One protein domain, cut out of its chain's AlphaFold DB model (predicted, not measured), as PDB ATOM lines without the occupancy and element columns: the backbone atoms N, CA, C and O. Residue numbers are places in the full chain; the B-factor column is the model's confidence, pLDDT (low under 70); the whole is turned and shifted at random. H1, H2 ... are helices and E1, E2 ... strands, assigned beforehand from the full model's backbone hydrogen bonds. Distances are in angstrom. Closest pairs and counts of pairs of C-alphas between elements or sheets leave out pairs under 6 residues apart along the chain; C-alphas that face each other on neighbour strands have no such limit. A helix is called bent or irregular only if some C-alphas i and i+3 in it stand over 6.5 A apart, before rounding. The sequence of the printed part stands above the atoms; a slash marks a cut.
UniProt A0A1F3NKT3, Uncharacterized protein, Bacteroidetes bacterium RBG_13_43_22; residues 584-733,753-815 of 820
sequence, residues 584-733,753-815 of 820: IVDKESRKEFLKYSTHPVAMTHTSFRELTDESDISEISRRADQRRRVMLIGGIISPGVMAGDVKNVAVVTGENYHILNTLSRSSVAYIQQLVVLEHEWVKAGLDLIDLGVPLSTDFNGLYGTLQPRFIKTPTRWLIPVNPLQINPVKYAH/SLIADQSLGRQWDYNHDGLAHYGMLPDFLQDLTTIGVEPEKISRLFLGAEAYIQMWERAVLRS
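This is residues 584 to 733 and 753 to 815 of the 820 residues of an uncharacterized protein of Bacteroidetes bacterium RBG_13_43_22 (UniProt A0A1F3NKT3). A small sheet of two parallel strands, E1 and E2, and the long helix H4 make the middle of this domain, with H2, H4 and H8 packed round the sheet. Beyond H4 lie H6 and H7; H5 and long loops make one end of the longest axis, and H1 lies at the other end. The printed part has 213 residues, with eight named helices and two named strands in the order H1 E1 H2 E2 H3 H4 H5 H6 H7 H8; it is mostly helix, though under half of the residues are in named elements. It is compact, with a radius of gyration of the C-alphas of 18.3 A, and spans 56 by 37 by 31 A.

E1, residues 601 to 608, begins at C-alpha 601 (180.056, 196.536, 105.030), bends by 82 degrees at residue 605 and is 17.0 A long. E2 is residues 636 to 639. H4, residues 667 to 683, is 24.7 A long and begins at C-alpha 667 (193.348, 216.142, 116.342). H1 is residues 587 to 593, H2 624 to 632, H3 649 to 653, H5 766 to 769 and H7 791 to 798. H6, residues 774 to 786, is 19.7 A long and irregular: C-alphas 775 and 778 are 7.4 A apart. H8, residues 800 to 813, is 19.8 A long and ends at C-alpha 813 (183.589, 183.598, 104.210).

E1 and E2 are parallel neighbours at 28 degrees, with N 638 and O 603 2.8 A apart, within hydrogen-bond range. E1, H2 and E2 form a strand-helix-strand unit, two parallel neighbour strands with a helix between, and its crossover is right-handed. The closest C-alphas of E2 to H2, H4 and H8 are Ile 636 to Val 630, 6.6 A, Pro 639 to Gln 673, 6.5 A, and Ile 636 to Met 807, 6.4 A. H3 touches residues 672 to 679 of H4, closest at the C-alphas of Val 649 and Gln 672, 5.6 A. The hub H6 touches H4, closest at the C-alphas of Ser 667 and Leu 784, 6.2 A, at a steep tilt of 69.5 degrees, only just short of about perpendicular. H5 and H6 only just touch, with 3 pairs of C-alphas within 8 A, the closest Tyr 766 and Asp 779, 6.3 A. H6 and H7 touch only at the corner, only just, with 3 such pairs, the closest Thr 785 and Pro 791, 7.5 A. H4 and H7 are near each other; H7 and H8 meet only through their link. H1 and H2 are only just apart, closest 8.0 A. Every O i to N i+4 pair is within hydrogen-bond range in H1, H2, H3 and H8, against 10 of 13 in H4, 7 of 9 in H6 and 2 of 4 in H7; H5 is too short for such a pair.

The two C-alphas farthest apart, Glu 588 and Gly 761, are 59.6 A apart. Residues 734 to 752 are not printed, with 7.1 A between C-alphas 733 and 753. The links E1 to H2 and H3 to H4 are long. The mean pLDDT of the printed part is 76.4, and 56 residues are under 70, among them 584 to 598, 711 to 726 and 753 to 763.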
ATOM      1  N   ILE A 584     168.037 194.508 125.064       36.53
ATOM      2  CA  ILE A 584     167.769 193.068 125.172       36.53
ATOM      3  C   ILE A 584     168.276 192.329 123.921       36.53
ATOM      4  O   ILE A 584     167.592 191.468 123.367       36.53
ATOM      5  N   VAL A 585     169.486 192.627 123.436       40.91
ATOM      6  CA  VAL A 585     170.120 191.712 122.472       40.91
ATOM      7  C   VAL A 585     170.870 190.633 123.241       40.91
ATOM      8  O   VAL A 585     172.097 190.623 123.328       40.91
ATOM      9  N   ASP A 586     170.113 189.706 123.824       43.28
ATOM     10  CA  ASP A 586     170.691 188.436 124.235       43.28
ATOM     11  C   ASP A 586     171.192 187.653 123.000       43.28
ATOM     12  O   ASP A 586     170.911 187.970 121.836       43.28
ATOM     13  N   LYS A 587     172.005 186.629 123.258       40.78
ATOM     14  CA  LYS A 587     172.708 185.834 122.242       40.78
ATOM     15  C   LYS A 587     171.772 185.200 121.193       40.78
ATOM     16  O   LYS A 587     172.236 184.945 120.080       40.78
ATOM     17  N   GLU A 588     170.502 184.951 121.514       38.34
ATOM     18  CA  GLU A 588     169.491 184.412 120.590       38.34
ATOM     19  C   GLU A 588     168.902 185.500 119.678       38.34
ATOM     20  O   GLU A 588     168.835 185.292 118.465       38.34
ATOM     21  N   SER A 589     168.624 186.703 120.186       38.12
ATOM     22  CA  SER A 589     168.211 187.857 119.361       38.12
ATOM     23  C   SER A 589     169.293 188.256 118.346       38.12
ATOM     24  O   SER A 589     168.998 188.583 117.194       38.12
ATOM     25  N   ARG A 590     170.577 188.140 118.727       43.03
ATOM     26  CA  ARG A 590     171.714 188.311 117.801       43.03
ATOM     27  C   ARG A 590     171.711 187.258 116.687       43.03
ATOM     28  O   ARG A 590     172.004 187.597 115.545       43.03
ATOM     29  N   LYS A 591     171.375 185.997 116.984       40.22
ATOM     30  CA  LYS A 591     171.252 184.940 115.960       40.22
ATOM     31  C   LYS A 591     170.091 185.202 114.999       40.22
ATOM     32  O   LYS A 591     170.227 184.904 113.815       40.22
ATOM     33  N   GLU A 592     168.980 185.751 115.486       36.62
ATOM     34  CA  GLU A 592     167.816 186.077 114.656       36.62
ATOM     35  C   GLU A 592     168.068 187.297 113.753       36.62
ATOM     36  O   GLU A 592     167.737 187.250 112.570       36.62
ATOM     37  N   PHE A 593     168.769 188.327 114.241       37.09
ATOM     38  CA  PHE A 593     169.238 189.460 113.426       37.09
ATOM     39  C   PHE A 593     170.250 189.032 112.342       37.09
ATOM     40  O   PHE A 593     170.111 189.387 111.168       37.09
ATOM     41  N   LEU A 594     171.222 188.180 112.700       40.53
ATOM     42  CA  LEU A 594     172.211 187.608 111.769       40.53
ATOM     43  C   LEU A 594     171.596 186.691 110.693       40.53
ATOM     44  O   LEU A 594     172.278 186.327 109.736       40.53
ATOM     45  N   LYS A 595     170.321 186.308 110.827       38.94
ATOM     46  CA  LYS A 595     169.612 185.474 109.848       38.94
ATOM     47  C   LYS A 595     169.245 186.238 108.572       38.94
ATOM     48  O   LYS A 595     169.016 185.605 107.545       38.94
ATOM     49  N   TYR A 596     169.186 187.570 108.633       41.97
ATOM     50  CA  TYR A 596     168.619 188.392 107.562       41.97
ATOM     51  C   TYR A 596     169.520 189.541 107.079       41.97
ATOM     52  O   TYR A 596     169.255 190.090 106.014       41.97
ATOM     53  N   SER A 597     170.591 189.886 107.801       50.19
ATOM     54  CA  SER A 597     171.687 190.703 107.265       50.19
ATOM     55  C   SER A 597     172.978 189.895 107.324       50.19
ATOM     56  O   SER A 597     173.401 189.458 108.397       50.19
ATOM     57  N   THR A 598     173.551 189.610 106.153       65.56
ATOM     58  CA  THR A 598     174.563 188.557 106.018       65.56
ATOM     59  C   THR A 598     175.905 189.046 105.510       65.56
ATOM     60  O   THR A 598     176.850 188.305 105.671       65.56
ATOM     61  N   HIS A 599     176.101 190.265 105.009       84.12
ATOM     62  CA  HIS A 599     177.421 190.681 104.507       84.12
ATOM     63  C   HIS A 599     178.003 191.850 105.304       84.12
ATOM     64  O   HIS A 599     177.287 192.826 105.507       84.12
ATOM     65  N   PRO A 600     179.262 191.788 105.778       89.88
ATOM     66  CA  PRO A 600     179.929 192.947 106.361       89.88
ATOM     67  C   PRO A 600     180.037 194.093 105.356       89.88
ATOM     68  O   PRO A 600     180.303 193.867 104.178       89.88
ATOM     69  N   VAL A 601     179.880 195.321 105.836       93.06
ATOM     70  CA  VAL A 601     180.056 196.536 105.030       93.06
ATOM     71  C   VAL A 601     181.103 197.441 105.662       93.06
ATOM     72  O   VAL A 601     181.428 197.285 106.844       93.06
ATOM     73  N   ALA A 602     181.619 198.383 104.881       94.81
ATOM     74  CA  ALA A 602     182.576 199.369 105.347       94.81
ATOM     75  C   ALA A 602     181.941 200.766 105.345       94.81
ATOM     76  O   ALA A 602     181.515 201.266 104.306       94.81
ATOM     77  N   MET A 603     181.873 201.371 106.531       93.69
ATOM     78  CA  MET A 603     181.739 202.817 106.712       93.69
ATOM     79  C   MET A 603     183.157 203.382 106.698       93.69
ATOM     80  O   MET A 603     183.863 203.318 107.699       93.69
ATOM     81  N   THR A 604     183.593 203.804 105.527       87.31
ATOM     82  CA  THR A 604     184.979 204.029 105.130       87.31
ATOM     83  C   THR A 604     185.486 205.443 105.363       87.31
ATOM     84  O   THR A 604     186.674 205.519 105.615       87.31
ATOM     85  N   HIS A 605     184.653 206.498 105.349       88.25
ATOM     86  CA  HIS A 605     185.045 207.894 105.663       88.25
ATOM     87  C   HIS A 605     183.938 208.680 106.407       88.25
ATOM     88  O   HIS A 605     183.511 209.771 106.035       88.25
ATOM     89  N   THR A 606     183.428 208.093 107.487       83.94
ATOM     90  CA  THR A 606     182.189 208.527 108.154       83.94
ATOM     91  C   THR A 606     182.404 209.637 109.203       83.94
ATOM     92  O   THR A 606     183.408 209.643 109.915       83.94
ATOM     93  N   SER A 607     181.408 210.526 109.360       83.38
ATOM     94  CA  SER A 607     181.264 211.472 110.487       83.38
ATOM     95  C   SER A 607     180.080 211.112 111.396       83.38
ATOM     96  O   SER A 607     179.174 210.372 110.996       83.38
ATOM     97  N   PHE A 608     180.089 211.570 112.654       88.56
ATOM     98  CA  PHE A 608     179.149 211.101 113.683       88.56
ATOM     99  C   PHE A 608     178.113 212.175 114.025       88.56
ATOM    100  O   PHE A 608     178.448 213.240 114.537       88.56
ATOM    101  N   ARG A 609     176.831 211.864 113.800       87.19
ATOM    102  CA  ARG A 609     175.711 212.814 113.927       87.19
ATOM    103  C   ARG A 609     175.660 213.567 115.253       87.19
ATOM    104  O   ARG A 609     175.388 214.762 115.286       87.19
ATOM    105  N   GLU A 610     175.897 212.867 116.349       84.94
ATOM    106  CA  GLU A 610     175.890 213.434 117.699       84.94
ATOM    107  C   GLU A 610     176.998 214.466 117.963       84.94
ATOM    108  O   GLU A 610     176.852 215.302 118.856       84.94
ATOM    109  N   LEU A 611     178.098 214.397 117.211       85.25
ATOM    110  CA  LEU A 611     179.267 215.253 117.361       85.25
ATOM    111  C   LEU A 611     179.198 216.469 116.414       85.25
ATOM    112  O   LEU A 611     179.832 217.500 116.670       85.25
ATOM    113  N   THR A 612     178.359 216.373 115.383       81.75
ATOM    114  CA  THR A 612     178.136 217.404 114.369       81.75
ATOM    115  C   THR A 612     177.374 218.609 114.933       81.75
ATOM    116  O   THR A 612     176.493 218.486 115.798       81.75
ATOM    117  N   ASP A 613     177.738 219.802 114.453       77.12
ATOM    118  CA  ASP A 613     177.040 221.045 114.785       77.12
ATOM    119  C   ASP A 613     175.584 220.996 114.309       77.12
ATOM    120  O   ASP A 613     175.293 220.428 113.257       77.12
ATOM    121  N   GLU A 614     174.665 221.585 115.073       75.19
ATOM    122  CA  GLU A 614     173.225 221.400 114.873       75.19
ATOM    123  C   GLU A 614     172.771 221.774 113.460       75.19
ATOM    124  O   GLU A 614     172.022 221.010 112.869       75.19
ATOM    125  N   SER A 615     173.251 222.876 112.875       72.25
ATOM    126  CA  SER A 615     172.844 223.290 111.522       72.25
ATOM    127  C   SER A 615     173.361 222.392 110.395       72.25
ATOM    128  O   SER A 615     172.799 222.413 109.299       72.25
ATOM    129  N   ASP A 616     174.413 221.614 110.660       76.44
ATOM    130  CA  ASP A 616     175.138 220.822 109.660       76.44
ATOM    131  C   ASP A 616     174.753 219.333 109.707       76.44
ATOM    132  O   ASP A 616     175.189 218.541 108.859       76.44
ATOM    133  N   ILE A 617     173.892 218.941 110.659       86.62
ATOM    134  CA  ILE A 617     173.384 217.570 110.767       86.62
ATOM    135  C   ILE A 617     172.604 217.205 109.500       86.62
ATOM    136  O   ILE A 617     171.508 217.711 109.238       86.62
ATOM    137  N   SER A 618     173.174 216.274 108.744       88.06
ATOM    138  CA  SER A 618     172.750 215.845 107.408       88.06
ATOM    139  C   SER A 618     172.938 214.333 107.229       88.06
ATOM    140  O   SER A 618     173.396 213.641 108.142       88.06
ATOM    141  N   GLU A 619     172.602 213.795 106.053       89.75
ATOM    142  CA  GLU A 619     172.660 212.345 105.799       89.75
ATOM    143  C   GLU A 619     174.080 211.755 105.852       89.75
ATOM    144  O   GLU A 619     174.234 210.572 106.159       89.75
ATOM    145  N   ILE A 620     175.118 212.569 105.608       86.00
ATOM    146  CA  ILE A 620     176.520 212.126 105.691       86.00
ATOM    147  C   ILE A 620     176.987 211.926 107.139       86.00
ATOM    148  O   ILE A 620     177.853 211.096 107.406       86.00
ATOM    149  N   SER A 621     176.368 212.637 108.088       86.94
ATOM    150  CA  SER A 621     176.587 212.429 109.519       86.94
ATOM    151  C   SER A 621     175.795 211.201 109.973       86.94
ATOM    152  O   SER A 621     174.563 211.234 110.066       86.94
ATOM    153  N   ARG A 622     176.479 210.075 110.188       89.62
ATOM    154  CA  ARG A 622     175.845 208.764 110.400       89.62
ATOM    155  C   ARG A 622     175.271 208.640 111.799       89.62
ATOM    156  O   ARG A 622     175.870 209.106 112.770       89.62
ATOM    157  N   ARG A 623     174.112 207.984 111.896       88.38
ATOM    158  CA  ARG A 623     173.416 207.767 113.168       88.38
ATOM    159  C   ARG A 623     174.079 206.670 113.997       88.38
ATOM    160  O   ARG A 623     174.617 205.701 113.457       88.38
ATOM    161  N   ALA A 624     173.938 206.781 115.313       83.75
ATOM    162  CA  ALA A 624     174.372 205.768 116.268       83.75
ATOM    163  C   ALA A 624     173.788 204.370 115.981       83.75
ATOM    164  O   ALA A 624     174.505 203.372 116.050       83.75
ATOM    165  N   ASP A 625     172.507 204.263 115.601       80.81
ATOM    166  CA  ASP A 625     171.883 202.972 115.274       80.81
ATOM    167  C   ASP A 625     172.495 202.322 114.023       80.81
ATOM    168  O   ASP A 625     172.741 201.115 114.016       80.81
ATOM    169  N   GLN A 626     172.808 203.111 112.990       85.75
ATOM    170  CA  GLN A 626     173.425 202.615 111.757       85.75
ATOM    171  C   GLN A 626     174.837 202.095 112.020       85.75
ATOM    172  O   GLN A 626     175.169 200.978 111.618       85.75
ATOM    173  N   ARG A 627     175.637 202.859 112.772       88.00
ATOM    174  CA  ARG A 627     176.966 202.424 113.218       88.00
ATOM    175  C   ARG A 627     176.875 201.122 114.018       88.00
ATOM    176  O   ARG A 627     177.545 200.146 113.690       88.00
ATOM    177  N   ARG A 628     175.960 201.023 114.987       80.38
ATOM    178  CA  ARG A 628     175.730 199.776 115.749       80.38
ATOM    179  C   ARG A 628     175.353 198.591 114.872       80.38
ATOM    180  O   ARG A 628     175.893 197.504 115.070       80.38
ATOM    181  N   ARG A 629     174.497 198.783 113.869       82.19
ATOM    182  CA  ARG A 629     174.141 197.727 112.905       82.19
ATOM    183  C   ARG A 629     175.344 197.273 112.077       82.19
ATOM    184  O   ARG A 629     175.524 196.064 111.946       82.19
ATOM    185  N   VAL A 630     176.200 198.190 111.610       86.44
ATOM    186  CA  VAL A 630     177.471 197.847 110.931       86.44
ATOM    187  C   VAL A 630     178.350 196.970 111.819       86.44
ATOM    188  O   VAL A 630     178.848 195.935 111.373       86.44
ATOM    189  N   MET A 631     178.481 197.318 113.098       81.19
ATOM    190  CA  MET A 631     179.269 196.534 114.057       81.19
ATOM    191  C   MET A 631     178.675 195.133 114.270       81.19
ATOM    192  O   MET A 631     179.397 194.135 114.254       81.19
ATOM    193  N   LEU A 632     177.348 195.029 114.402       77.19
ATOM    194  CA  LEU A 632     176.650 193.757 114.627       77.19
ATOM    195  C   LEU A 632     176.798 192.766 113.465       77.19
ATOM    196  O   LEU A 632     176.930 191.562 113.710       77.19
ATOM    197  N   ILE A 633     176.813 193.250 112.219       78.56
ATOM    198  CA  ILE A 633     176.992 192.402 111.025       78.56
ATOM    199  C   ILE A 633     178.462 192.041 110.760       78.56
ATOM    200  O   ILE A 633     178.751 191.224 109.877       78.56
ATOM    201  N   GLY A 634     179.382 192.576 111.572       82.00
ATOM    202  CA  GLY A 634     180.826 192.375 111.470       82.00
ATOM    203  C   GLY A 634     181.505 193.299 110.458       82.00
ATOM    204  O   GLY A 634     182.587 192.956 109.980       82.00
ATOM    205  N   GLY A 635     180.865 194.416 110.102       90.25
ATOM    206  CA  GLY A 635     181.448 195.481 109.290       90.25
ATOM    207  C   GLY A 635     182.523 196.274 110.034       90.25
ATOM    208  O   GLY A 635     182.920 195.911 111.144       90.25
ATOM    209  N   ILE A 636     182.998 197.348 109.409       92.69
ATOM    210  CA  ILE A 636     184.001 198.253 109.982       92.69
ATOM    211  C   ILE A 636     183.522 199.702 109.900       92.69
ATOM    212  O   ILE A 636     182.786 200.060 108.980       92.69
ATOM    213  N   ILE A 637     183.925 200.510 110.880       93.38
ATOM    214  CA  ILE A 637     183.675 201.951 110.923       93.38
ATOM    215  C   ILE A 637     185.021 202.645 111.017       93.38
ATOM    216  O   ILE A 637     185.811 202.349 111.913       93.38
ATOM    217  N   SER A 638     185.228 203.586 110.111       92.94
ATOM    218  CA  SER A 638     186.458 204.334 109.957       92.94
ATOM    219  C   SER A 638     186.141 205.817 110.090       92.94
ATOM    220  O   SER A 638     185.604 206.423 109.157       92.94
ATOM    221  N   PRO A 639     186.399 206.405 111.273       90.00
ATOM    222  CA  PRO A 639     186.190 207.825 111.487       90.00
ATOM    223  C   PRO A 639     187.040 208.633 110.509       90.00
ATOM    224  O   PRO A 639     188.261 208.445 110.427       90.00
ATOM    225  N   GLY A 640     186.395 209.547 109.790       86.06
ATOM    226  CA  GLY A 640     187.096 210.495 108.940       86.06
ATOM    227  C   GLY A 640     187.989 211.393 109.790       86.06
ATOM    228  O   GLY A 640     187.519 212.012 110.752       86.06
ATOM    229  N   VAL A 641     189.258 211.551 109.399       80.62
ATOM    230  CA  VAL A 641     190.113 212.620 109.949       80.62
ATOM    231  C   VAL A 641     189.495 213.993 109.675       80.62
ATOM    232  O   VAL A 641     189.796 214.958 110.355       80.62
ATOM    233  N   MET A 642     188.552 214.066 108.737       67.31
ATOM    234  CA  MET A 642     187.915 215.294 108.293       67.31
ATOM    235  C   MET A 642     186.622 215.707 108.960       67.31
ATOM    236  O   MET A 642     186.095 216.783 108.647       67.31
ATOM    237  N   ALA A 643     186.129 214.918 109.909       61.56
ATOM    238  CA  ALA A 643     184.900 215.260 110.599       61.56
ATOM    239  C   ALA A 643     185.023 216.622 111.313       61.56
ATOM    240  O   ALA A 643     185.963 216.906 112.062       61.56
ATOM    241  N   GLY A 644     184.067 217.504 111.019       54.25
ATOM    242  CA  GLY A 644     184.033 218.902 111.454       54.25
ATOM    243  C   GLY A 644     183.392 219.123 112.813       54.25
ATOM    244  O   GLY A 644     182.840 220.191 113.058       54.25
ATOM    245  N   ASP A 645     183.455 218.125 113.678       65.50
ATOM    246  CA  ASP A 645     182.651 218.075 114.883       65.50
ATOM    247  C   ASP A 645     183.135 219.071 115.951       65.50
ATOM    248  O   ASP A 645     184.323 219.141 116.277       65.50
ATOM    249  N   VAL A 646     182.204 219.851 116.507       64.69
ATOM    250  CA  VAL A 646     182.461 220.882 117.540       64.69
ATOM    251  C   VAL A 646     182.003 220.457 118.934       64.69
ATOM    252  O   VAL A 646     182.336 221.116 119.921       64.69
ATOM    253  N   LYS A 647     181.228 219.373 119.050       80.12
ATOM    254  CA  LYS A 647     180.714 218.925 120.347       80.12
ATOM    255  C   LYS A 647     181.772 218.126 121.102       80.12
ATOM    256  O   LYS A 647     182.596 217.416 120.527       80.12
ATOM    257  N   ASN A 648     181.751 218.278 122.421       84.00
ATOM    258  CA  ASN A 648     182.555 217.470 123.330       84.00
ATOM    259  C   ASN A 648     181.852 216.136 123.570       84.00
ATOM    260  O   ASN A 648     180.635 216.117 123.752       84.00
ATOM    261  N   VAL A 649     182.617 215.046 123.664       85.69
ATOM    262  CA  VAL A 649     182.062 213.712 123.930       85.69
ATOM    263  C   VAL A 649     181.230 213.665 125.213       85.69
ATOM    264  O   VAL A 649     180.201 213.003 125.237       85.69
ATOM    265  N   ALA A 650     181.572 214.467 126.226       84.94
ATOM    266  CA  ALA A 650     180.797 214.581 127.464       84.94
ATOM    267  C   ALA A 650     179.335 215.016 127.245       84.94
ATOM    268  O   ALA A 650     178.459 214.617 128.007       84.94
ATOM    269  N   VAL A 651     179.055 215.796 126.193       81.75
ATOM    270  CA  VAL A 651     177.685 216.198 125.819       81.75
ATOM    271  C   VAL A 651     176.900 215.015 125.246       81.75
ATOM    272  O   VAL A 651     175.686 214.946 125.408       81.75
ATOM    273  N   VAL A 652     177.593 214.084 124.590       80.88
ATOM    274  CA  VAL A 652     177.007 212.930 123.900       80.88
ATOM    275  C   VAL A 652     176.847 211.735 124.835       80.88
ATOM    276  O   VAL A 652     175.791 211.110 124.880       80.88
ATOM    277  N   THR A 653     177.908 211.380 125.556       81.94
ATOM    278  CA  THR A 653     177.984 210.135 126.330       81.94
ATOM    279  C   THR A 653     177.643 210.340 127.803       81.94
ATOM    280  O   THR A 653     177.347 209.371 128.500       81.94
ATOM    281  N   GLY A 654     177.685 211.588 128.288       82.50
ATOM    282  CA  GLY A 654     177.628 211.919 129.713       82.50
ATOM    283  C   GLY A 654     178.922 211.598 130.473       82.50
ATOM    284  O   GLY A 654     178.999 211.841 131.677       82.50
ATOM    285  N   GLU A 655     179.939 211.059 129.794       81.31
ATOM    286  CA  GLU A 655     181.223 210.694 130.385       81.31
ATOM    287  C   GLU A 655     182.231 211.827 130.202       81.31
ATOM    288  O   GLU A 655     182.454 212.328 129.099       81.31
ATOM    289  N   ASN A 656     182.874 212.233 131.297       80.88
ATOM    290  CA  ASN A 656     183.942 213.220 131.231       80.88
ATOM    291  C   ASN A 656     185.190 212.579 130.617       80.88
ATOM    292  O   ASN A 656     185.826 211.739 131.251       80.88
ATOM    293  N   TYR A 657     185.560 213.017 129.416       87.75
ATOM    294  CA  TYR A 657     186.870 212.746 128.829       87.75
ATOM    295  C   TYR A 657     187.807 213.928 129.092       87.75
ATOM    296  O   TYR A 657     187.383 215.084 129.037       87.75
ATOM    297  N   HIS A 658     189.074 213.656 129.409       88.50
ATOM    298  CA  HIS A 658     190.029 214.693 129.822       88.50
ATOM    299  C   HIS A 658     190.480 215.595 128.669       88.50
ATOM    300  O   HIS A 658     190.906 216.721 128.924       88.50
ATOM    301  N   ILE A 659     190.363 215.140 127.418       87.62
ATOM    302  CA  ILE A 659     190.694 215.938 126.232       87.62
ATOM    303  C   ILE A 659     189.437 216.632 125.717       87.62
ATOM    304  O   ILE A 659     188.545 216.009 125.137       87.62
ATOM    305  N   LEU A 660     189.393 217.950 125.899       84.69
ATOM    306  CA  LEU A 660     188.295 218.782 125.424       84.69
ATOM    307  C   LEU A 660     188.424 219.068 123.924       84.69
ATOM    308  O   LEU A 660     189.476 219.495 123.439       84.69
ATOM    309  N   ASN A 661     187.311 218.928 123.208       84.44
ATOM    310  CA  ASN A 661     187.163 219.435 121.855       84.44
ATOM    311  C   ASN A 661     187.120 220.963 121.895       84.44
ATOM    312  O   ASN A 661     186.101 221.584 122.204       84.44
ATOM    313  N   THR A 662     188.273 221.564 121.641       79.56
ATOM    314  CA  THR A 662     188.471 223.017 121.644       79.56
ATOM    315  C   THR A 662     188.574 223.588 120.235       79.56
ATOM    316  O   THR A 662     188.665 224.808 120.088       79.56
ATOM    317  N   LEU A 663     188.596 222.718 119.218       78.44
ATOM    318  CA  LEU A 663     188.856 223.078 117.835       78.44
ATOM    319  C   LEU A 663     188.306 222.003 116.885       78.44
ATOM    320  O   LEU A 663     188.806 220.881 116.877       78.44
ATOM    321  N   SER A 664     187.336 222.355 116.040       78.19
ATOM    322  CA  SER A 664     186.823 221.452 114.998       78.19
ATOM    323  C   SER A 664     187.905 221.065 113.988       78.19
ATOM    324  O   SER A 664     188.930 221.739 113.891       78.19
ATOM    325  N   ARG A 665     187.693 219.983 113.225       78.44
ATOM    326  CA  ARG A 665     188.613 219.529 112.157       78.44
ATOM    327  C   ARG A 665     190.081 219.477 112.595       78.44
ATOM    328  O   ARG A 665     190.963 219.814 111.819       78.44
ATOM    329  N   SER A 666     190.348 219.114 113.841       84.44
ATOM    330  CA  SER A 666     191.696 219.022 114.406       84.44
ATOM    331  C   SER A 666     191.872 217.672 115.103       84.44
ATOM    332  O   SER A 666     190.910 216.918 115.260       84.44
ATOM    333  N   SER A 667     193.079 217.363 115.566       88.88
ATOM    334  CA  SER A 667     193.348 216.142 116.342       88.88
ATOM    335  C   SER A 667     192.448 216.002 117.581       88.88
ATOM    336  O   SER A 667     191.967 214.905 117.862       88.88
ATOM    337  N   VAL A 668     192.130 217.110 118.273       87.56
ATOM    338  CA  VAL A 668     191.223 217.101 119.437       87.56
ATOM    339  C   VAL A 668     189.760 216.856 119.061       87.56
ATOM    340  O   VAL A 668     189.005 216.403 119.918       87.56
ATOM    341  N   ALA A 669     189.360 217.120 117.811       86.44
ATOM    342  CA  ALA A 669     188.041 216.754 117.291       86.44
ATOM    343  C   ALA A 669     188.018 215.291 116.833       86.44
ATOM    344  O   ALA A 669     187.095 214.555 117.180       86.44
ATOM    345  N   TYR A 670     189.064 214.843 116.129       90.44
ATOM    346  CA  TYR A 670     189.186 213.454 115.687       90.44
ATOM    347  C   TYR A 670     189.069 212.475 116.857       90.44
ATOM    348  O   TYR A 670     188.289 211.522 116.791       90.44
ATOM    349  N   ILE A 671     189.780 212.742 117.957       90.56
ATOM    350  CA  ILE A 671     189.763 211.841 119.111       90.56
ATOM    351  C   ILE A 671     188.373 211.709 119.748       90.56
ATOM    352  O   ILE A 671     188.054 210.645 120.273       90.56
ATOM    353  N   GLN A 672     187.504 212.725 119.649       90.31
ATOM    354  CA  GLN A 672     186.133 212.620 120.169       90.31
ATOM    355  C   GLN A 672     185.357 211.501 119.477       90.31
ATOM    356  O   GLN A 672     184.631 210.766 120.146       90.31
ATOM    357  N   GLN A 673     185.537 211.333 118.162       89.75
ATOM    358  CA  GLN A 673     184.880 210.267 117.403       89.75
ATOM    359  C   GLN A 673     185.322 208.889 117.900       89.75
ATOM    360  O   GLN A 673     184.491 208.013 118.127       89.75
ATOM    361  N   LEU A 674     186.622 208.707 118.150       89.62
ATOM    362  CA  LEU A 674     187.143 207.444 118.673       89.62
ATOM    363  C   LEU A 674     186.587 207.132 120.073       89.62
ATOM    364  O   LEU A 674     186.226 205.990 120.348       89.62
ATOM    365  N   VAL A 675     186.465 208.142 120.943       90.56
ATOM    366  CA  VAL A 675     185.882 207.968 122.286       90.56
ATOM    367  C   VAL A 675     184.392 207.632 122.212       90.56
ATOM    368  O   VAL A 675     183.941 206.753 122.944       90.56
ATOM    369  N   VAL A 676     183.633 208.265 121.311       89.81
ATOM    370  CA  VAL A 676     182.228 207.894 121.071       89.81
ATOM    371  C   VAL A 676     182.132 206.439 120.622       89.81
ATOM    372  O   VAL A 676     181.346 205.687 121.192       89.81
ATOM    373  N   LEU A 677     182.955 206.011 119.662       88.25
ATOM    374  CA  LEU A 677     182.919 204.638 119.156       88.25
ATOM    375  C   LEU A 677     183.218 203.608 120.260       88.25
ATOM    376  O   LEU A 677     182.497 202.621 120.396       88.25
ATOM    377  N   GLU A 678     184.226 203.864 121.098       87.62
ATOM    378  CA  GLU A 678     184.520 203.013 122.255       87.62
ATOM    379  C   GLU A 678     183.369 202.967 123.262       87.62
ATOM    380  O   GLU A 678     183.020 201.890 123.750       87.62
ATOM    381  N   HIS A 679     182.751 204.112 123.551       86.44
ATOM    382  CA  HIS A 679     181.594 204.178 124.436       86.44
ATOM    383  C   HIS A 679     180.433 203.315 123.910       86.44
ATOM    384  O   HIS A 679     179.797 202.578 124.671       86.44
ATOM    385  N   GLU A 680     180.177 203.349 122.599       82.31
ATOM    386  CA  GLU A 680     179.165 202.499 121.965       82.31
ATOM    387  C   GLU A 680     179.515 201.008 122.042       82.31
ATOM    388  O   GLU A 680     178.632 200.185 122.297       82.31
ATOM    389  N   TRP A 681     180.788 200.651 121.871       82.38
ATOM    390  CA  TRP A 681     181.268 199.273 122.004       82.38
ATOM    391  C   TRP A 681     181.118 198.719 123.414       82.38
ATOM    392  O   TRP A 681     180.601 197.612 123.584       82.38
ATOM    393  N   VAL A 682     181.507 199.501 124.421       82.19
ATOM    394  CA  VAL A 682     181.361 199.115 125.829       82.19
ATOM    395  C   VAL A 682     179.884 198.938 126.176       82.19
ATOM    396  O   VAL A 682     179.513 197.923 126.768       82.19
ATOM    397  N   LYS A 683     179.009 199.858 125.741       78.94
ATOM    398  CA  LYS A 683     177.550 199.718 125.913       78.94
ATOM    399  C   LYS A 683     176.976 198.489 125.205       78.94
ATOM    400  O   LYS A 683     176.015 197.905 125.697       78.94
ATOM    401  N   ALA A 684     177.568 198.074 124.087       69.25
ATOM    402  CA  ALA A 684     177.205 196.849 123.376       69.25
ATOM    403  C   ALA A 684     177.796 195.565 124.004       69.25
ATOM    404  O   ALA A 684     177.590 194.476 123.465       69.25
ATOM    405  N   GLY A 685     178.520 195.668 125.126       70.81
ATOM    406  CA  GLY A 685     179.130 194.533 125.822       70.81
ATOM    407  C   GLY A 685     180.332 193.930 125.090       70.81
ATOM    408  O   GLY A 685     180.636 192.753 125.292       70.81
ATOM    409  N   LEU A 686     180.981 194.698 124.209       71.94
ATOM    410  CA  LEU A 686     182.189 194.266 123.511       71.94
ATOM    411  C   LEU A 686     183.430 194.550 124.364       71.94
ATOM    412  O   LEU A 686     183.550 195.615 124.968       71.94
ATOM    413  N   ASP A 687     184.364 193.599 124.376       72.00
ATOM    414  CA  ASP A 687     185.692 193.819 124.939       72.00
ATOM    415  C   ASP A 687     186.525 194.638 123.950       72.00
ATOM    416  O   ASP A 687     186.642 194.282 122.777       72.00
ATOM    417  N   LEU A 688     187.096 195.743 124.427       75.50
ATOM    418  CA  LEU A 688     187.905 196.646 123.617       75.50
ATOM    419  C   LEU A 688     189.280 196.073 123.275       75.50
ATOM    420  O   LEU A 688     190.008 196.708 122.510       75.50
ATOM    421  N   ILE A 689     189.660 194.938 123.867       69.25
ATOM    422  CA  ILE A 689     190.989 194.370 123.700       69.25
ATOM    423  C   ILE A 689     191.263 194.085 122.223       69.25
ATOM    424  O   ILE A 689     192.200 194.643 121.689       69.25
ATOM    425  N   ASP A 690     190.419 193.388 121.471       67.06
ATOM    426  CA  ASP A 690     190.711 193.053 120.064       67.06
ATOM    427  C   ASP A 690     190.068 193.999 119.037       67.06
ATOM    428  O   ASP A 690     190.013 193.689 117.847       67.06
ATOM    429  N   LEU A 691     189.582 195.166 119.471       80.69
ATOM    430  CA  LEU A 691     188.908 196.107 118.580       80.69
ATOM    431  C   LEU A 691     189.888 197.127 117.998       80.69
ATOM    432  O   LEU A 691     190.345 198.043 118.681       80.69
ATOM    433  N   GLY A 692     190.174 196.969 116.706       90.69
ATOM    434  CA  GLY A 692     190.882 197.963 115.907       90.69
ATOM    435  C   GLY A 692     189.944 198.933 115.193       90.69
ATOM    436  O   GLY A 692     188.806 198.594 114.861       90.69
ATOM    437  N   VAL A 693     190.448 200.137 114.934       93.62
ATOM    438  CA  VAL A 693     189.758 201.214 114.216       93.62
ATOM    439  C   VAL A 693     190.660 201.675 113.077       93.62
ATOM    440  O   VAL A 693     191.672 202.321 113.343       93.62
ATOM    441  N   PRO A 694     190.345 201.362 111.811       94.94
ATOM    442  CA  PRO A 694     191.001 202.024 110.696       94.94
ATOM    443  C   PRO A 694     190.681 203.518 110.744       94.94
ATOM    444  O   PRO A 694     189.562 203.908 111.084       94.94
ATOM    445  N   LEU A 695     191.645 204.346 110.370       92.75
ATOM    446  CA  LEU A 695     191.378 205.749 110.092       92.75
ATOM    447  C   LEU A 695     190.941 205.902 108.638       92.75
ATOM    448  O   LEU A 695     191.105 204.995 107.822       92.75
ATOM    449  N   SER A 696     190.408 207.074 108.328       90.56
ATOM    450  CA  SER A 696     190.069 207.439 106.967       90.56
ATOM    451  C   SER A 696     190.521 208.843 106.674       90.56
ATOM    452  O   SER A 696     190.033 209.792 107.299       90.56
ATOM    453  N   THR A 697     191.439 208.988 105.728       91.94
ATOM    454  CA  THR A 697     191.951 210.318 105.428       91.94
ATOM    455  C   THR A 697     191.089 211.106 104.461       91.94
ATOM    456  O   THR A 697     191.025 212.327 104.602       91.94
ATOM    457  N   ASP A 698     190.446 210.431 103.503       91.81
ATOM    458  CA  ASP A 698     189.710 211.078 102.408       91.81
ATOM    459  C   ASP A 698     190.581 212.088 101.623       91.81
ATOM    460  O   ASP A 698     190.114 213.067 101.032       91.81
ATOM    461  N   PHE A 699     191.909 211.893 101.644       90.19
ATOM    462  CA  PHE A 699     192.837 212.787 100.961       90.19
ATOM    463  C   PHE A 699     192.536 212.813  99.463       90.19
ATOM    464  O   PHE A 699     192.380 211.768  98.832       90.19
ATOM    465  N   ASN A 700     192.517 214.024  98.899       87.81
ATOM    466  CA  ASN A 700     192.122 214.293  97.518       87.81
ATOM    467  C   ASN A 700     190.639 214.002  97.175       87.81
ATOM    468  O   ASN A 700     190.274 214.107  96.005       87.81
ATOM    469  N   GLY A 701     189.770 213.788  98.173       82.12
ATOM    470  CA  GLY A 701     188.307 213.623  98.039       82.12
ATOM    471  C   GLY A 701     187.526 214.939  97.900       82.12
ATOM    472  O   GLY A 701     186.329 215.010  98.151       82.12
ATOM    473  N   LEU A 702     188.206 216.033  97.527       72.94
ATOM    474  CA  LEU A 702     187.660 217.399  97.403       72.94
ATOM    475  C   LEU A 702     187.135 218.025  98.709       72.94
ATOM    476  O   LEU A 702     186.594 219.139  98.698       72.94
ATOM    477  N   TYR A 703     187.347 217.365  99.844       69.12
ATOM    478  CA  TYR A 703     187.210 217.956 101.165       69.12
ATOM    479  C   TYR A 703     188.550 218.555 101.633       69.12
ATOM    480  O   TYR A 703     189.611 218.216 101.114       69.12
ATOM    481  N   GLY A 704     188.519 219.513 102.569       65.12
ATOM    482  CA  GLY A 704     189.764 220.015 103.183       65.12
ATOM    483  C   GLY A 704     190.402 218.946 104.073       65.12
ATOM    484  O   GLY A 704     189.755 217.934 104.322       65.12
ATOM    485  N   THR A 705     191.607 219.188 104.602       78.56
ATOM    486  CA  THR A 705     192.297 218.301 105.561       78.56
ATOM    487  C   THR A 705     192.310 218.854 107.009       78.56
ATOM    488  O   THR A 705     191.775 219.943 107.258       78.56
ATOM    489  N   LEU A 706     192.834 218.106 107.997       84.56
ATOM    490  CA  LEU A 706     192.866 218.541 109.403       84.56
ATOM    491  C   LEU A 706     193.583 219.888 109.537       84.56
ATOM    492  O   LEU A 706     194.723 220.049 109.097       84.56
ATOM    493  N   GLN A 707     192.928 220.836 110.198       79.75
ATOM    494  CA  GLN A 707     193.464 222.162 110.441       79.75
ATOM    495  C   GLN A 707     194.478 222.169 111.601       79.75
ATOM    496  O   GLN A 707     194.350 221.388 112.552       79.75
ATOM    497  N   PRO A 708     195.469 223.075 111.566       75.88
ATOM    498  CA  PRO A 708     196.455 223.228 112.625       75.88
ATOM    499  C   PRO A 708     195.815 223.696 113.934       75.88
ATOM    500  O   PRO A 708     194.914 224.536 113.938       75.88
ATOM    501  N   ARG A 709     196.333 223.209 115.070       78.06
ATOM    502  CA  ARG A 709     195.853 223.623 116.400       78.06
ATOM    503  C   ARG A 709     196.230 225.058 116.779       78.06
ATOM    504  O   ARG A 709     195.527 225.681 117.573       78.06
ATOM    505  N   PHE A 710     197.305 225.603 116.197       71.06
ATOM    506  CA  PHE A 710     197.894 226.896 116.577       71.06
ATOM    507  C   PHE A 710     197.788 227.956 115.460       71.06
ATOM    508  O   PHE A 710     198.790 228.515 115.006       71.06
ATOM    509  N   ILE A 711     196.560 228.255 115.012       60.69
ATOM    510  CA  ILE A 711     196.274 229.259 113.966       60.69
ATOM    511  C   ILE A 711     196.210 230.681 114.555       60.69
ATOM    512  O   ILE A 711     195.524 230.916 115.549       60.69
ATOM    513  N   LYS A 712     196.885 231.653 113.917       46.69
ATOM    514  CA  LYS A 712     196.892 233.075 114.332       46.69
ATOM    515  C   LYS A 712     195.757 233.929 113.734       46.69
ATOM    516  O   LYS A 712     195.419 234.942 114.341       46.69
ATOM    517  N   THR A 713     195.173 233.562 112.589       42.38
ATOM    518  CA  THR A 713     194.157 234.376 111.888       42.38
ATOM    519  C   THR A 713     192.733 233.809 112.020       42.38
ATOM    520  O   THR A 713     192.531 232.607 111.842       42.38
ATOM    521  N   PRO A 714     191.717 234.648 112.316       36.53
ATOM    522  CA  PRO A 714     190.333 234.206 112.431       36.53
ATOM    523  C   PRO A 714     189.750 233.914 111.044       36.53
ATOM    524  O   PRO A 714     189.546 234.820 110.239       36.53
ATOM    525  N   THR A 715     189.456 232.647 110.761       43.72
ATOM    526  CA  THR A 715     188.551 232.276 109.665       43.72
ATOM    527  C   THR A 715     187.112 232.223 110.181       43.72
ATOM    528  O   THR A 715     186.865 232.266 111.386       43.72
ATOM    529  N   ARG A 716     186.143 232.139 109.258       37.94
ATOM    530  CA  ARG A 716     184.682 232.198 109.492       37.94
ATOM    531  C   ARG A 716     184.144 231.248 110.583       37.94
ATOM    532  O   ARG A 716     183.010 231.428 111.007       37.94
ATOM    533  N   TRP A 717     184.944 230.284 111.042       43.84
ATOM    534  CA  TRP A 717     184.556 229.221 111.968       43.84
ATOM    535  C   TRP A 717     185.373 229.168 113.272       43.84
ATOM    536  O   TRP A 717     185.304 228.153 113.958       43.84
ATOM    537  N   LEU A 718     186.148 230.205 113.641       46.94
ATOM    538  CA  LEU A 718     187.033 230.126 114.817       46.94
ATOM    539  C   LEU A 718     187.042 231.327 115.772       46.94
ATOM    540  O   LEU A 718     187.104 232.493 115.388       46.94
ATOM    541  N   ILE A 719     187.068 230.957 117.056       37.25
ATOM    542  CA  ILE A 719     187.506 231.720 118.229       37.25
ATOM    543  C   ILE A 719     189.045 231.905 118.120       37.25
ATOM    544  O   ILE A 719     189.707 230.999 117.609       37.25
ATOM    545  N   PRO A 720     189.652 233.030 118.566       37.81
ATOM    546  CA  PRO A 720     191.115 233.224 118.566       37.81
ATOM    547  C   PRO A 720     191.847 232.084 119.290       37.81
ATOM    548  O   PRO A 720     191.203 231.434 120.112       37.81
ATOM    549  N   VAL A 721     193.162 231.896 119.035       47.56
ATOM    550  CA  VAL A 721     194.064 230.928 119.714       47.56
ATOM    551  C   VAL A 721     193.517 230.584 121.096       47.56
ATOM    552  O   VAL A 721     193.579 231.405 122.015       47.56
ATOM    553  N   ASN A 722     192.884 229.416 121.209       51.03
ATOM    554  CA  ASN A 722     192.180 229.074 122.429       51.03
ATOM    555  C   ASN A 722     193.243 228.950 123.535       51.03
ATOM    556  O   ASN A 722     194.182 228.175 123.354       51.03
ATOM    557  N   PRO A 723     193.144 229.680 124.662       52.59
ATOM    558  CA  PRO A 723     194.134 229.607 125.740       52.59
ATOM    559  C   PRO A 723     194.283 228.196 126.338       52.59
ATOM    560  O   PRO A 723     195.217 227.954 127.097       52.59
ATOM    561  N   LEU A 724     193.384 227.264 125.993       57.09
ATOM    562  CA  LEU A 724     193.445 225.845 126.341       57.09
ATOM    563  C   LEU A 724     194.308 224.992 125.391       57.09
ATOM    564  O   LEU A 724     194.609 223.851 125.727       57.09
ATOM    565  N   GLN A 725     194.709 225.504 124.221       67.56
ATOM    566  CA  GLN A 725     195.629 224.808 123.316       67.56
ATOM    567  C   GLN A 725     197.047 224.877 123.893       67.56
ATOM    568  O   GLN A 725     197.786 225.842 123.698       67.56
ATOM    569  N   ILE A 726     197.402 223.839 124.645       63.59
ATOM    570  CA  ILE A 726     198.695 223.659 125.307       63.59
ATOM    571  C   ILE A 726     199.449 222.490 124.652       63.59
ATOM    572  O   ILE A 726     198.841 221.676 123.962       63.59
ATOM    573  N   ASN A 727     200.770 222.417 124.844       74.38
ATOM    574  CA  ASN A 727     201.647 221.355 124.320       74.38
ATOM    575  C   ASN A 727     201.670 221.257 122.776       74.38
ATOM    576  O   ASN A 727     200.924 220.472 122.190       74.38
ATOM    577  N   PRO A 728     202.505 222.049 122.081       75.44
ATOM    578  CA  PRO A 728     202.745 221.846 120.652       75.44
ATOM    579  C   PRO A 728     203.494 220.532 120.401       75.44
ATOM    580  O   PRO A 728     204.273 220.096 121.259       75.44
ATOM    581  N   VAL A 729     203.283 219.935 119.222       74.44
ATOM    582  CA  VAL A 729     204.035 218.755 118.769       74.44
ATOM    583  C   VAL A 729     205.521 219.066 118.843       74.44
ATOM    584  O   VAL A 729     205.975 220.094 118.331       74.44
ATOM    585  N   LYS A 730     206.272 218.180 119.497       69.50
ATOM    586  CA  LYS A 730     207.726 218.274 119.606       69.50
ATOM    587  C   LYS A 730     208.364 217.275 118.660       69.50
ATOM    588  O   LYS A 730     208.020 216.100 118.669       69.50
ATOM    589  N   TYR A 731     209.351 217.738 117.914       60.22
ATOM    590  CA  TYR A 731     210.154 216.891 117.044       60.22
ATOM    591  C   TYR A 731     211.460 216.557 117.782       60.22
ATOM    592  O   TYR A 731     212.117 217.458 118.309       60.22
ATOM    593  N   ALA A 732     211.809 215.267 117.861       43.59
ATOM    594  CA  ALA A 732     212.773 214.669 118.803       43.59
ATOM    595  C   ALA A 732     214.214 215.239 118.791       43.59
ATOM    596  O   ALA A 732     215.026 214.884 119.641       43.59
ATOM    597  N   HIS A 733     214.536 216.173 117.895       40.66
ATOM    598  CA  HIS A 733     215.830 216.859 117.851       40.66
ATOM    599  C   HIS A 733     215.827 218.299 118.385       40.66
ATOM    600  O   HIS A 733     216.823 219.002 118.216       40.66
ATOM    601  N   SER A 753     215.225 220.636 111.586       39.09
ATOM    602  CA  SER A 753     213.913 219.967 111.817       39.09
ATOM    603  C   SER A 753     212.935 220.084 110.647       39.09
ATOM    604  O   SER A 753     211.745 219.819 110.779       39.09
ATOM    605  N   LEU A 754     213.453 220.431 109.476       40.34
ATOM    606  CA  LEU A 754     212.868 220.041 108.206       40.34
ATOM    607  C   LEU A 754     212.541 218.543 108.246       40.34
ATOM    608  O   LEU A 754     213.467 217.735 108.315       40.34
ATOM    609  N   ILE A 755     211.289 218.135 108.040       44.28
ATOM    610  CA  ILE A 755     211.135 216.946 107.200       44.28
ATOM    611  C   ILE A 755     211.769 217.385 105.886       44.28
ATOM    612  O   ILE A 755     211.234 218.249 105.188       44.28
ATOM    613  N   ALA A 756     212.972 216.894 105.606       38.47
ATOM    614  CA  ALA A 756     213.644 217.109 104.341       38.47
ATOM    615  C   ALA A 756     212.915 216.310 103.259       38.47
ATOM    616  O   ALA A 756     213.529 215.531 102.544       38.47
ATOM    617  N   ASP A 757     211.610 216.529 103.097       44.56
ATOM    618  CA  ASP A 757     211.015 216.338 101.799       44.56
ATOM    619  C   ASP A 757     211.312 217.598 100.977       44.56
ATOM    620  O   ASP A 757     210.449 218.429 100.693       44.56
ATOM    621  N   GLN A 758     212.593 217.759 100.613       41.94
ATOM    622  CA  GLN A 758     213.008 218.756  99.624       41.94
ATOM    623  C   GLN A 758     212.247 218.563  98.302       41.94
ATOM    624  O   GLN A 758     212.147 219.514  97.529       41.94
ATOM    625  N   SER A 759     211.679 217.369  98.058       43.31
ATOM    626  CA  SER A 759     210.823 217.118  96.903       43.31
ATOM    627  C   SER A 759     209.455 217.796  97.018       43.31
ATOM    628  O   SER A 759     208.860 218.040  95.978       43.31
ATOM    629  N   LEU A 760     209.003 218.206  98.219       52.00
ATOM    630  CA  LEU A 760     207.762 218.972  98.439       52.00
ATOM    631  C   LEU A 760     207.947 220.503  98.544       52.00
ATOM    632  O   LEU A 760     206.992 221.234  98.810       52.00
ATOM    633  N   GLY A 761     209.165 221.010  98.335       50.34
ATOM    634  CA  GLY A 761     209.423 222.435  98.078       50.34
ATOM    635  C   GLY A 761     209.490 223.384  99.289       50.34
ATOM    636  O   GLY A 761     209.843 224.551  99.097       50.34
ATOM    637  N   ARG A 762     209.200 222.935 100.525       61.31
ATOM    638  CA  ARG A 762     209.426 223.700 101.779       61.31
ATOM    639  C   ARG A 762     209.465 222.820 103.037       61.31
ATOM    640  O   ARG A 762     209.181 221.631 102.970       61.31
ATOM    641  N   GLN A 763     209.784 223.429 104.184       64.31
ATOM    642  CA  GLN A 763     209.600 222.801 105.499       64.31
ATOM    643  C   GLN A 763     208.113 222.793 105.888       64.31
ATOM    644  O   GLN A 763     207.401 223.764 105.605       64.31
ATOM    645  N   TRP A 764     207.683 221.725 106.560       72.75
ATOM    646  CA  TRP A 764     206.321 221.521 107.058       72.75
ATOM    647  C   TRP A 764     206.325 221.437 108.586       72.75
ATOM    648  O   TRP A 764     207.193 220.777 109.156       72.75
ATOM    649  N   ASP A 765     205.356 222.080 109.236       74.25
ATOM    650  CA  ASP A 765     205.135 222.005 110.682       74.25
ATOM    651  C   ASP A 765     203.655 221.763 110.970       74.25
ATOM    652  O   ASP A 765     202.827 222.655 110.795       74.25
ATOM    653  N   TYR A 766     203.317 220.579 111.483       80.19
ATOM    654  CA  TYR A 766     201.938 220.202 111.797       80.19
ATOM    655  C   TYR A 766     201.217 221.214 112.706       80.19
ATOM    656  O   TYR A 766     200.018 221.452 112.542       80.19
ATOM    657  N   ASN A 767     201.941 221.887 113.612       76.00
ATOM    658  CA  ASN A 767     201.355 222.887 114.510       76.00
ATOM    659  C   ASN A 767     200.750 224.088 113.759       76.00
ATOM    660  O   ASN A 767     199.787 224.687 114.249       76.00
ATOM    661  N   HIS A 768     201.297 224.429 112.588       72.75
ATOM    662  CA  HIS A 768     200.934 225.609 111.795       72.75
ATOM    663  C   HIS A 768     200.382 225.288 110.402       72.75
ATOM    664  O   HIS A 768     199.643 226.104 109.852       72.75
ATOM    665  N   ASP A 769     200.696 224.116 109.861       74.06
ATOM    666  CA  ASP A 769     200.265 223.645 108.545       74.06
ATOM    667  C   ASP A 769     199.093 222.658 108.624       74.06
ATOM    668  O   ASP A 769     198.362 222.514 107.643       74.06
ATOM    669  N   GLY A 770     198.876 222.011 109.777       81.75
ATOM    670  CA  GLY A 770     197.911 220.921 109.917       81.75
ATOM    671  C   GLY A 770     198.316 219.695 109.098       81.75
ATOM    672  O   GLY A 770     199.489 219.506 108.777       81.75
ATOM    673  N   LEU A 771     197.347 218.860 108.726       85.94
ATOM    674  CA  LEU A 771     197.571 217.676 107.890       85.94
ATOM    675  C   LEU A 771     197.574 218.069 106.400       85.94
ATOM    676  O   LEU A 771     196.715 217.642 105.638       85.94
ATOM    677  N   ALA A 772     198.487 218.942 105.969       80.69
ATOM    678  CA  ALA A 772     198.440 219.561 104.635       80.69
ATOM    679  C   ALA A 772     198.674 218.588 103.460       80.69
ATOM    680  O   ALA A 772     198.198 218.830 102.351       80.69
ATOM    681  N   HIS A 773     199.408 217.499 103.685       83.81
ATOM    682  CA  HIS A 773     199.647 216.445 102.700       83.81
ATOM    683  C   HIS A 773     199.728 215.077 103.382       83.81
ATOM    684  O   HIS A 773     199.974 214.990 104.587       83.81
ATOM    685  N   TYR A 774     199.567 214.001 102.607       88.94
ATOM    686  CA  TYR A 774     199.455 212.633 103.134       88.94
ATOM    687  C   TYR A 774     200.641 212.218 104.007       88.94
ATOM    688  O   TYR A 774     200.501 211.580 105.046       88.94
ATOM    689  N   GLY A 775     201.829 212.660 103.598       87.00
ATOM    690  CA  GLY A 775     203.066 212.439 104.332       87.00
ATOM    691  C   GLY A 775     203.078 212.975 105.759       87.00
ATOM    692  O   GLY A 775     203.946 212.529 106.489       87.00
ATOM    693  N   MET A 776     202.162 213.857 106.177       87.81
ATOM    694  CA  MET A 776     202.082 214.378 107.553       87.81
ATOM    695  C   MET A 776     201.251 213.500 108.511       87.81
ATOM    696  O   MET A 776     201.015 213.879 109.659       87.81
ATOM    697  N   LEU A 777     200.793 212.322 108.066       91.75
ATOM    698  CA  LEU A 777     200.029 211.388 108.902       91.75
ATOM    699  C   LEU A 777     200.764 210.988 110.205       91.75
ATOM    700  O   LEU A 777     200.121 211.009 111.255       91.75
ATOM    701  N   PRO A 778     202.085 210.705 110.203       91.31
ATOM    702  CA  PRO A 778     202.846 210.483 111.438       91.31
ATOM    703  C   PRO A 778     202.796 211.654 112.428       91.31
ATOM    704  O   PRO A 778     202.702 211.444 113.634       91.31
ATOM    705  N   ASP A 779     202.822 212.894 111.937       88.38
ATOM    706  CA  ASP A 779     202.831 214.089 112.790       88.38
ATOM    707  C   ASP A 779     201.462 214.310 113.443       88.38
ATOM    708  O   ASP A 779     201.383 214.694 114.609       88.38
ATOM    709  N   PHE A 780     200.381 213.983 112.726       92.06
ATOM    710  CA  PHE A 780     199.037 213.913 113.299       92.06
ATOM    711  C   PHE A 780     198.954 212.895 114.445       92.06
ATOM    712  O   PHE A 780     198.397 213.206 115.498       92.06
ATOM    713  N   LEU A 781     199.529 211.701 114.276       93.50
ATOM    714  CA  LEU A 781     199.542 210.683 115.332       93.50
ATOM    715  C   LEU A 781     200.392 211.120 116.527       93.50
ATOM    716  O   LEU A 781     199.976 210.935 117.670       93.50
ATOM    717  N   GLN A 782     201.530 211.775 116.280       91.75
ATOM    718  CA  GLN A 782     202.319 212.392 117.347       91.75
ATOM    719  C   GLN A 782     201.539 213.471 118.090       91.75
ATOM    720  O   GLN A 782     201.688 213.623 119.308       91.75
ATOM    721  N   ASP A 783     200.690 214.216 117.389       91.06
ATOM    722  CA  ASP A 783     199.836 215.202 118.028       91.06
ATOM    723  C   ASP A 783     198.823 214.560 118.976       91.06
ATOM    724  O   ASP A 783     198.634 215.090 120.067       91.06
ATOM    725  N   LEU A 784     198.256 213.393 118.634       92.75
ATOM    726  CA  LEU A 784     197.395 212.624 119.548       92.75
ATOM    727  C   LEU A 784     198.129 212.282 120.856       92.75
ATOM    728  O   LEU A 784     197.607 212.550 121.940       92.75
ATOM    729  N   THR A 785     199.364 211.784 120.784       91.44
ATOM    730  CA  THR A 785     200.182 211.546 121.987       91.44
ATOM    731  C   THR A 785     200.429 212.844 122.760       91.44
ATOM    732  O   THR A 785     200.296 212.897 123.983       91.44
ATOM    733  N   THR A 786     200.735 213.930 122.047       88.31
ATOM    734  CA  THR A 786     201.088 215.232 122.638       88.31
ATOM    735  C   THR A 786     199.925 215.870 123.406       88.31
ATOM    736  O   THR A 786     200.139 216.478 124.461       88.31
ATOM    737  N   ILE A 787     198.691 215.724 122.912       88.19
ATOM    738  CA  ILE A 787     197.478 216.210 123.593       88.19
ATOM    739  C   ILE A 787     197.019 215.287 124.735       88.19
ATOM    740  O   ILE A 787     196.051 215.610 125.423       88.19
ATOM    741  N   GLY A 788     197.724 214.173 124.970       90.62
ATOM    742  CA  GLY A 788     197.497 213.273 126.100       90.62
ATOM    743  C   GLY A 788     196.543 212.115 125.816       90.62
ATOM    744  O   GLY A 788     195.892 211.643 126.750       90.62
ATOM    745  N   VAL A 789     196.425 211.674 124.557       92.50
ATOM    746  CA  VAL A 789     195.716 210.427 124.225       92.50
ATOM    747  C   VAL A 789     196.499 209.238 124.773       92.50
ATOM    748  O   VAL A 789     197.715 209.149 124.612       92.50
ATOM    749  N   GLU A 790     195.800 208.315 125.423       91.44
ATOM    750  CA  GLU A 790     196.405 207.142 126.045       91.44
ATOM    751  C   GLU A 790     196.972 206.164 124.995       91.44
ATOM    752  O   GLU A 790     196.309 205.914 123.981       91.44
ATOM    753  N   PRO A 791     198.141 205.533 125.229       91.19
ATOM    754  CA  PRO A 791     198.711 204.545 124.306       91.19
ATOM    755  C   PRO A 791     197.754 203.393 123.978       91.19
ATOM    756  O   PRO A 791     197.701 202.934 122.839       91.19
ATOM    757  N   GLU A 792     196.935 202.949 124.937       88.19
ATOM    758  CA  GLU A 792     195.900 201.926 124.733       88.19
ATOM    759  C   GLU A 792     194.787 202.373 123.774       88.19
ATOM    760  O   GLU A 792     194.054 201.543 123.238       88.19
ATOM    761  N   LYS A 793     194.593 203.680 123.596       90.94
ATOM    762  CA  LYS A 793     193.635 204.258 122.648       90.94
ATOM    763  C   LYS A 793     194.266 204.442 121.277       90.94
ATOM    764  O   LYS A 793     193.650 204.059 120.285       90.94
ATOM    765  N   ILE A 794     195.514 204.902 121.222       93.81
ATOM    766  CA  ILE A 794     196.282 204.976 119.970       93.81
ATOM    767  C   ILE A 794     196.503 203.573 119.378       93.81
ATOM    768  O   ILE A 794     196.383 203.399 118.166       93.81
ATOM    769  N   SER A 795     196.724 202.539 120.203       92.94
ATOM    770  CA  SER A 795     196.902 201.158 119.722       92.94
ATOM    771  C   SER A 795     195.712 200.625 118.929       92.94
ATOM    772  O   SER A 795     195.906 199.803 118.038       92.94
ATOM    773  N   ARG A 796     194.492 201.126 119.167       92.81
ATOM    774  CA  ARG A 796     193.312 200.759 118.365       92.81
ATOM    775  C   ARG A 796     193.464 201.188 116.910       92.81
ATOM    776  O   ARG A 796     193.061 200.439 116.023       92.81
ATOM    777  N   LEU A 797     194.104 202.330 116.657       95.31
ATOM    778  CA  LEU A 797     194.431 202.772 115.300       95.31
ATOM    779  C   LEU A 797     195.447 201.824 114.647       95.31
ATOM    780  O   LEU A 797     195.278 201.423 113.497       95.31
ATOM    781  N   PHE A 798     196.455 201.385 115.406       95.75
ATOM    782  CA  PHE A 798     197.448 200.395 114.963       95.75
ATOM    783  C   PHE A 798     196.919 198.954 114.880       95.75
ATOM    784  O   PHE A 798     197.621 198.067 114.402       95.75
ATOM    785  N   LEU A 799     195.683 198.702 115.305       94.12
ATOM    786  CA  LEU A 799     194.948 197.468 115.013       94.12
ATOM    787  C   LEU A 799     194.005 197.633 113.812       94.12
ATOM    788  O   LEU A 799     193.320 196.683 113.434       94.12
ATOM    789  N   GLY A 800     193.969 198.816 113.189       95.94
ATOM    790  CA  GLY A 800     193.105 199.117 112.050       95.94
ATOM    791  C   GLY A 800     193.344 198.193 110.855       95.94
ATOM    792  O   GLY A 800     192.375 197.737 110.246       95.94
ATOM    793  N   ALA A 801     194.602 197.848 110.550       97.00
ATOM    794  CA  ALA A 801     194.920 196.911 109.468       97.00
ATOM    795  C   ALA A 801     194.321 195.522 109.707       97.00
ATOM    796  O   ALA A 801     193.638 194.993 108.830       97.00
ATOM    797  N   GLU A 802     194.499 194.957 110.902       94.50
ATOM    798  CA  GLU A 802     193.886 193.673 111.242       94.50
ATOM    799  C   GLU A 802     192.354 193.769 111.244       94.50
ATOM    800  O   GLU A 802     191.690 192.891 110.696       94.50
ATOM    801  N   ALA A 803     191.774 194.837 111.798       94.00
ATOM    802  CA  ALA A 803     190.323 195.001 111.860       94.00
ATOM    803  C   ALA A 803     189.680 195.054 110.461       94.00
ATOM    804  O   ALA A 803     188.653 194.406 110.225       94.00
ATOM    805  N   TYR A 804     190.311 195.762 109.517       96.69
ATOM    806  CA  TYR A 804     189.880 195.791 108.119       96.69
ATOM    807  C   TYR A 804     190.002 194.405 107.467       96.69
ATOM    808  O   TYR A 804     189.055 193.925 106.839       96.69
ATOM    809  N   ILE A 805     191.134 193.717 107.663       96.00
ATOM    810  CA  ILE A 805     191.368 192.368 107.129       96.00
ATOM    811  C   ILE A 805     190.330 191.379 107.670       96.00
ATOM    812  O   ILE A 805     189.755 190.629 106.887       96.00
ATOM    813  N   GLN A 806     190.019 191.403 108.967       92.31
ATOM    814  CA  GLN A 806     189.002 190.526 109.557       92.31
ATOM    815  C   GLN A 806     187.593 190.809 109.026       92.31
ATOM    816  O   GLN A 806     186.795 189.884 108.850       92.31
ATOM    817  N   MET A 807     187.255 192.077 108.774       93.81
ATOM    818  CA  MET A 807     186.005 192.433 108.097       93.81
ATOM    819  C   MET A 807     185.971 191.834 106.687       93.81
ATOM    820  O   MET A 807     184.989 191.181 106.321       93.81
ATOM    821  N   TRP A 808     187.073 191.948 105.944       95.50
ATOM    822  CA  TRP A 808     187.203 191.371 104.611       95.50
ATOM    823  C   TRP A 808     187.150 189.832 104.622       95.50
ATOM    824  O   TRP A 808     186.489 189.230 103.777       95.50
ATOM    825  N   GLU A 809     187.741 189.166 105.617       92.44
ATOM    826  CA  GLU A 809     187.590 187.716 105.816       92.44
ATOM    827  C   GLU A 809     186.140 187.319 106.011       92.44
ATOM    828  O   GLU A 809     185.674 186.363 105.394       92.44
ATOM    829  N   ARG A 810     185.402 188.059 106.842       88.00
ATOM    830  CA  ARG A 810     183.975 187.806 107.045       88.00
ATOM    831  C   ARG A 810     183.190 187.996 105.747       88.00
ATOM    832  O   ARG A 810     182.276 187.214 105.502       88.00
ATOM    833  N   ALA A 811     183.549 188.969 104.909       91.00
ATOM    834  CA  ALA A 811     182.942 189.152 103.591       91.00
ATOM    835  C   ALA A 811     183.227 187.957 102.663       91.00
ATOM    836  O   ALA A 811     182.305 187.401 102.065       91.00
ATOM    837  N   VAL A 812     184.477 187.490 102.599       90.69
ATOM    838  CA  VAL A 812     184.868 186.325 101.785       90.69
ATOM    839  C   VAL A 812     184.227 185.030 102.295       90.69
ATOM    840  O   VAL A 812     183.705 184.255 101.498       90.69
ATOM    841  N   LEU A 813     184.190 184.798 103.608       84.75
ATOM    842  CA  LEU A 813     183.589 183.598 104.210       84.75
ATOM    843  C   LEU A 813     182.085 183.477 103.948       84.75
ATOM    844  O   LEU A 813     181.537 182.377 104.002       84.75
ATOM    845  N   ARG A 814     181.415 184.603 103.699       82.31
ATOM    846  CA  ARG A 814     179.976 184.656 103.429       82.31
ATOM    847  C   ARG A 814     179.654 184.756 101.936       82.31
ATOM    848  O   ARG A 814     178.482 184.718 101.563       82.31
ATOM    849  N   SER A 815     180.684 184.823 101.095       81.44
ATOM    850  CA  SER A 815     180.550 184.805  99.643       81.44
ATOM    851  C   SER A 815     179.984 183.471  99.135       81.44
ATOM    852  O   SER A 815     180.044 182.436  99.800       81.44
TER     853      SER A 815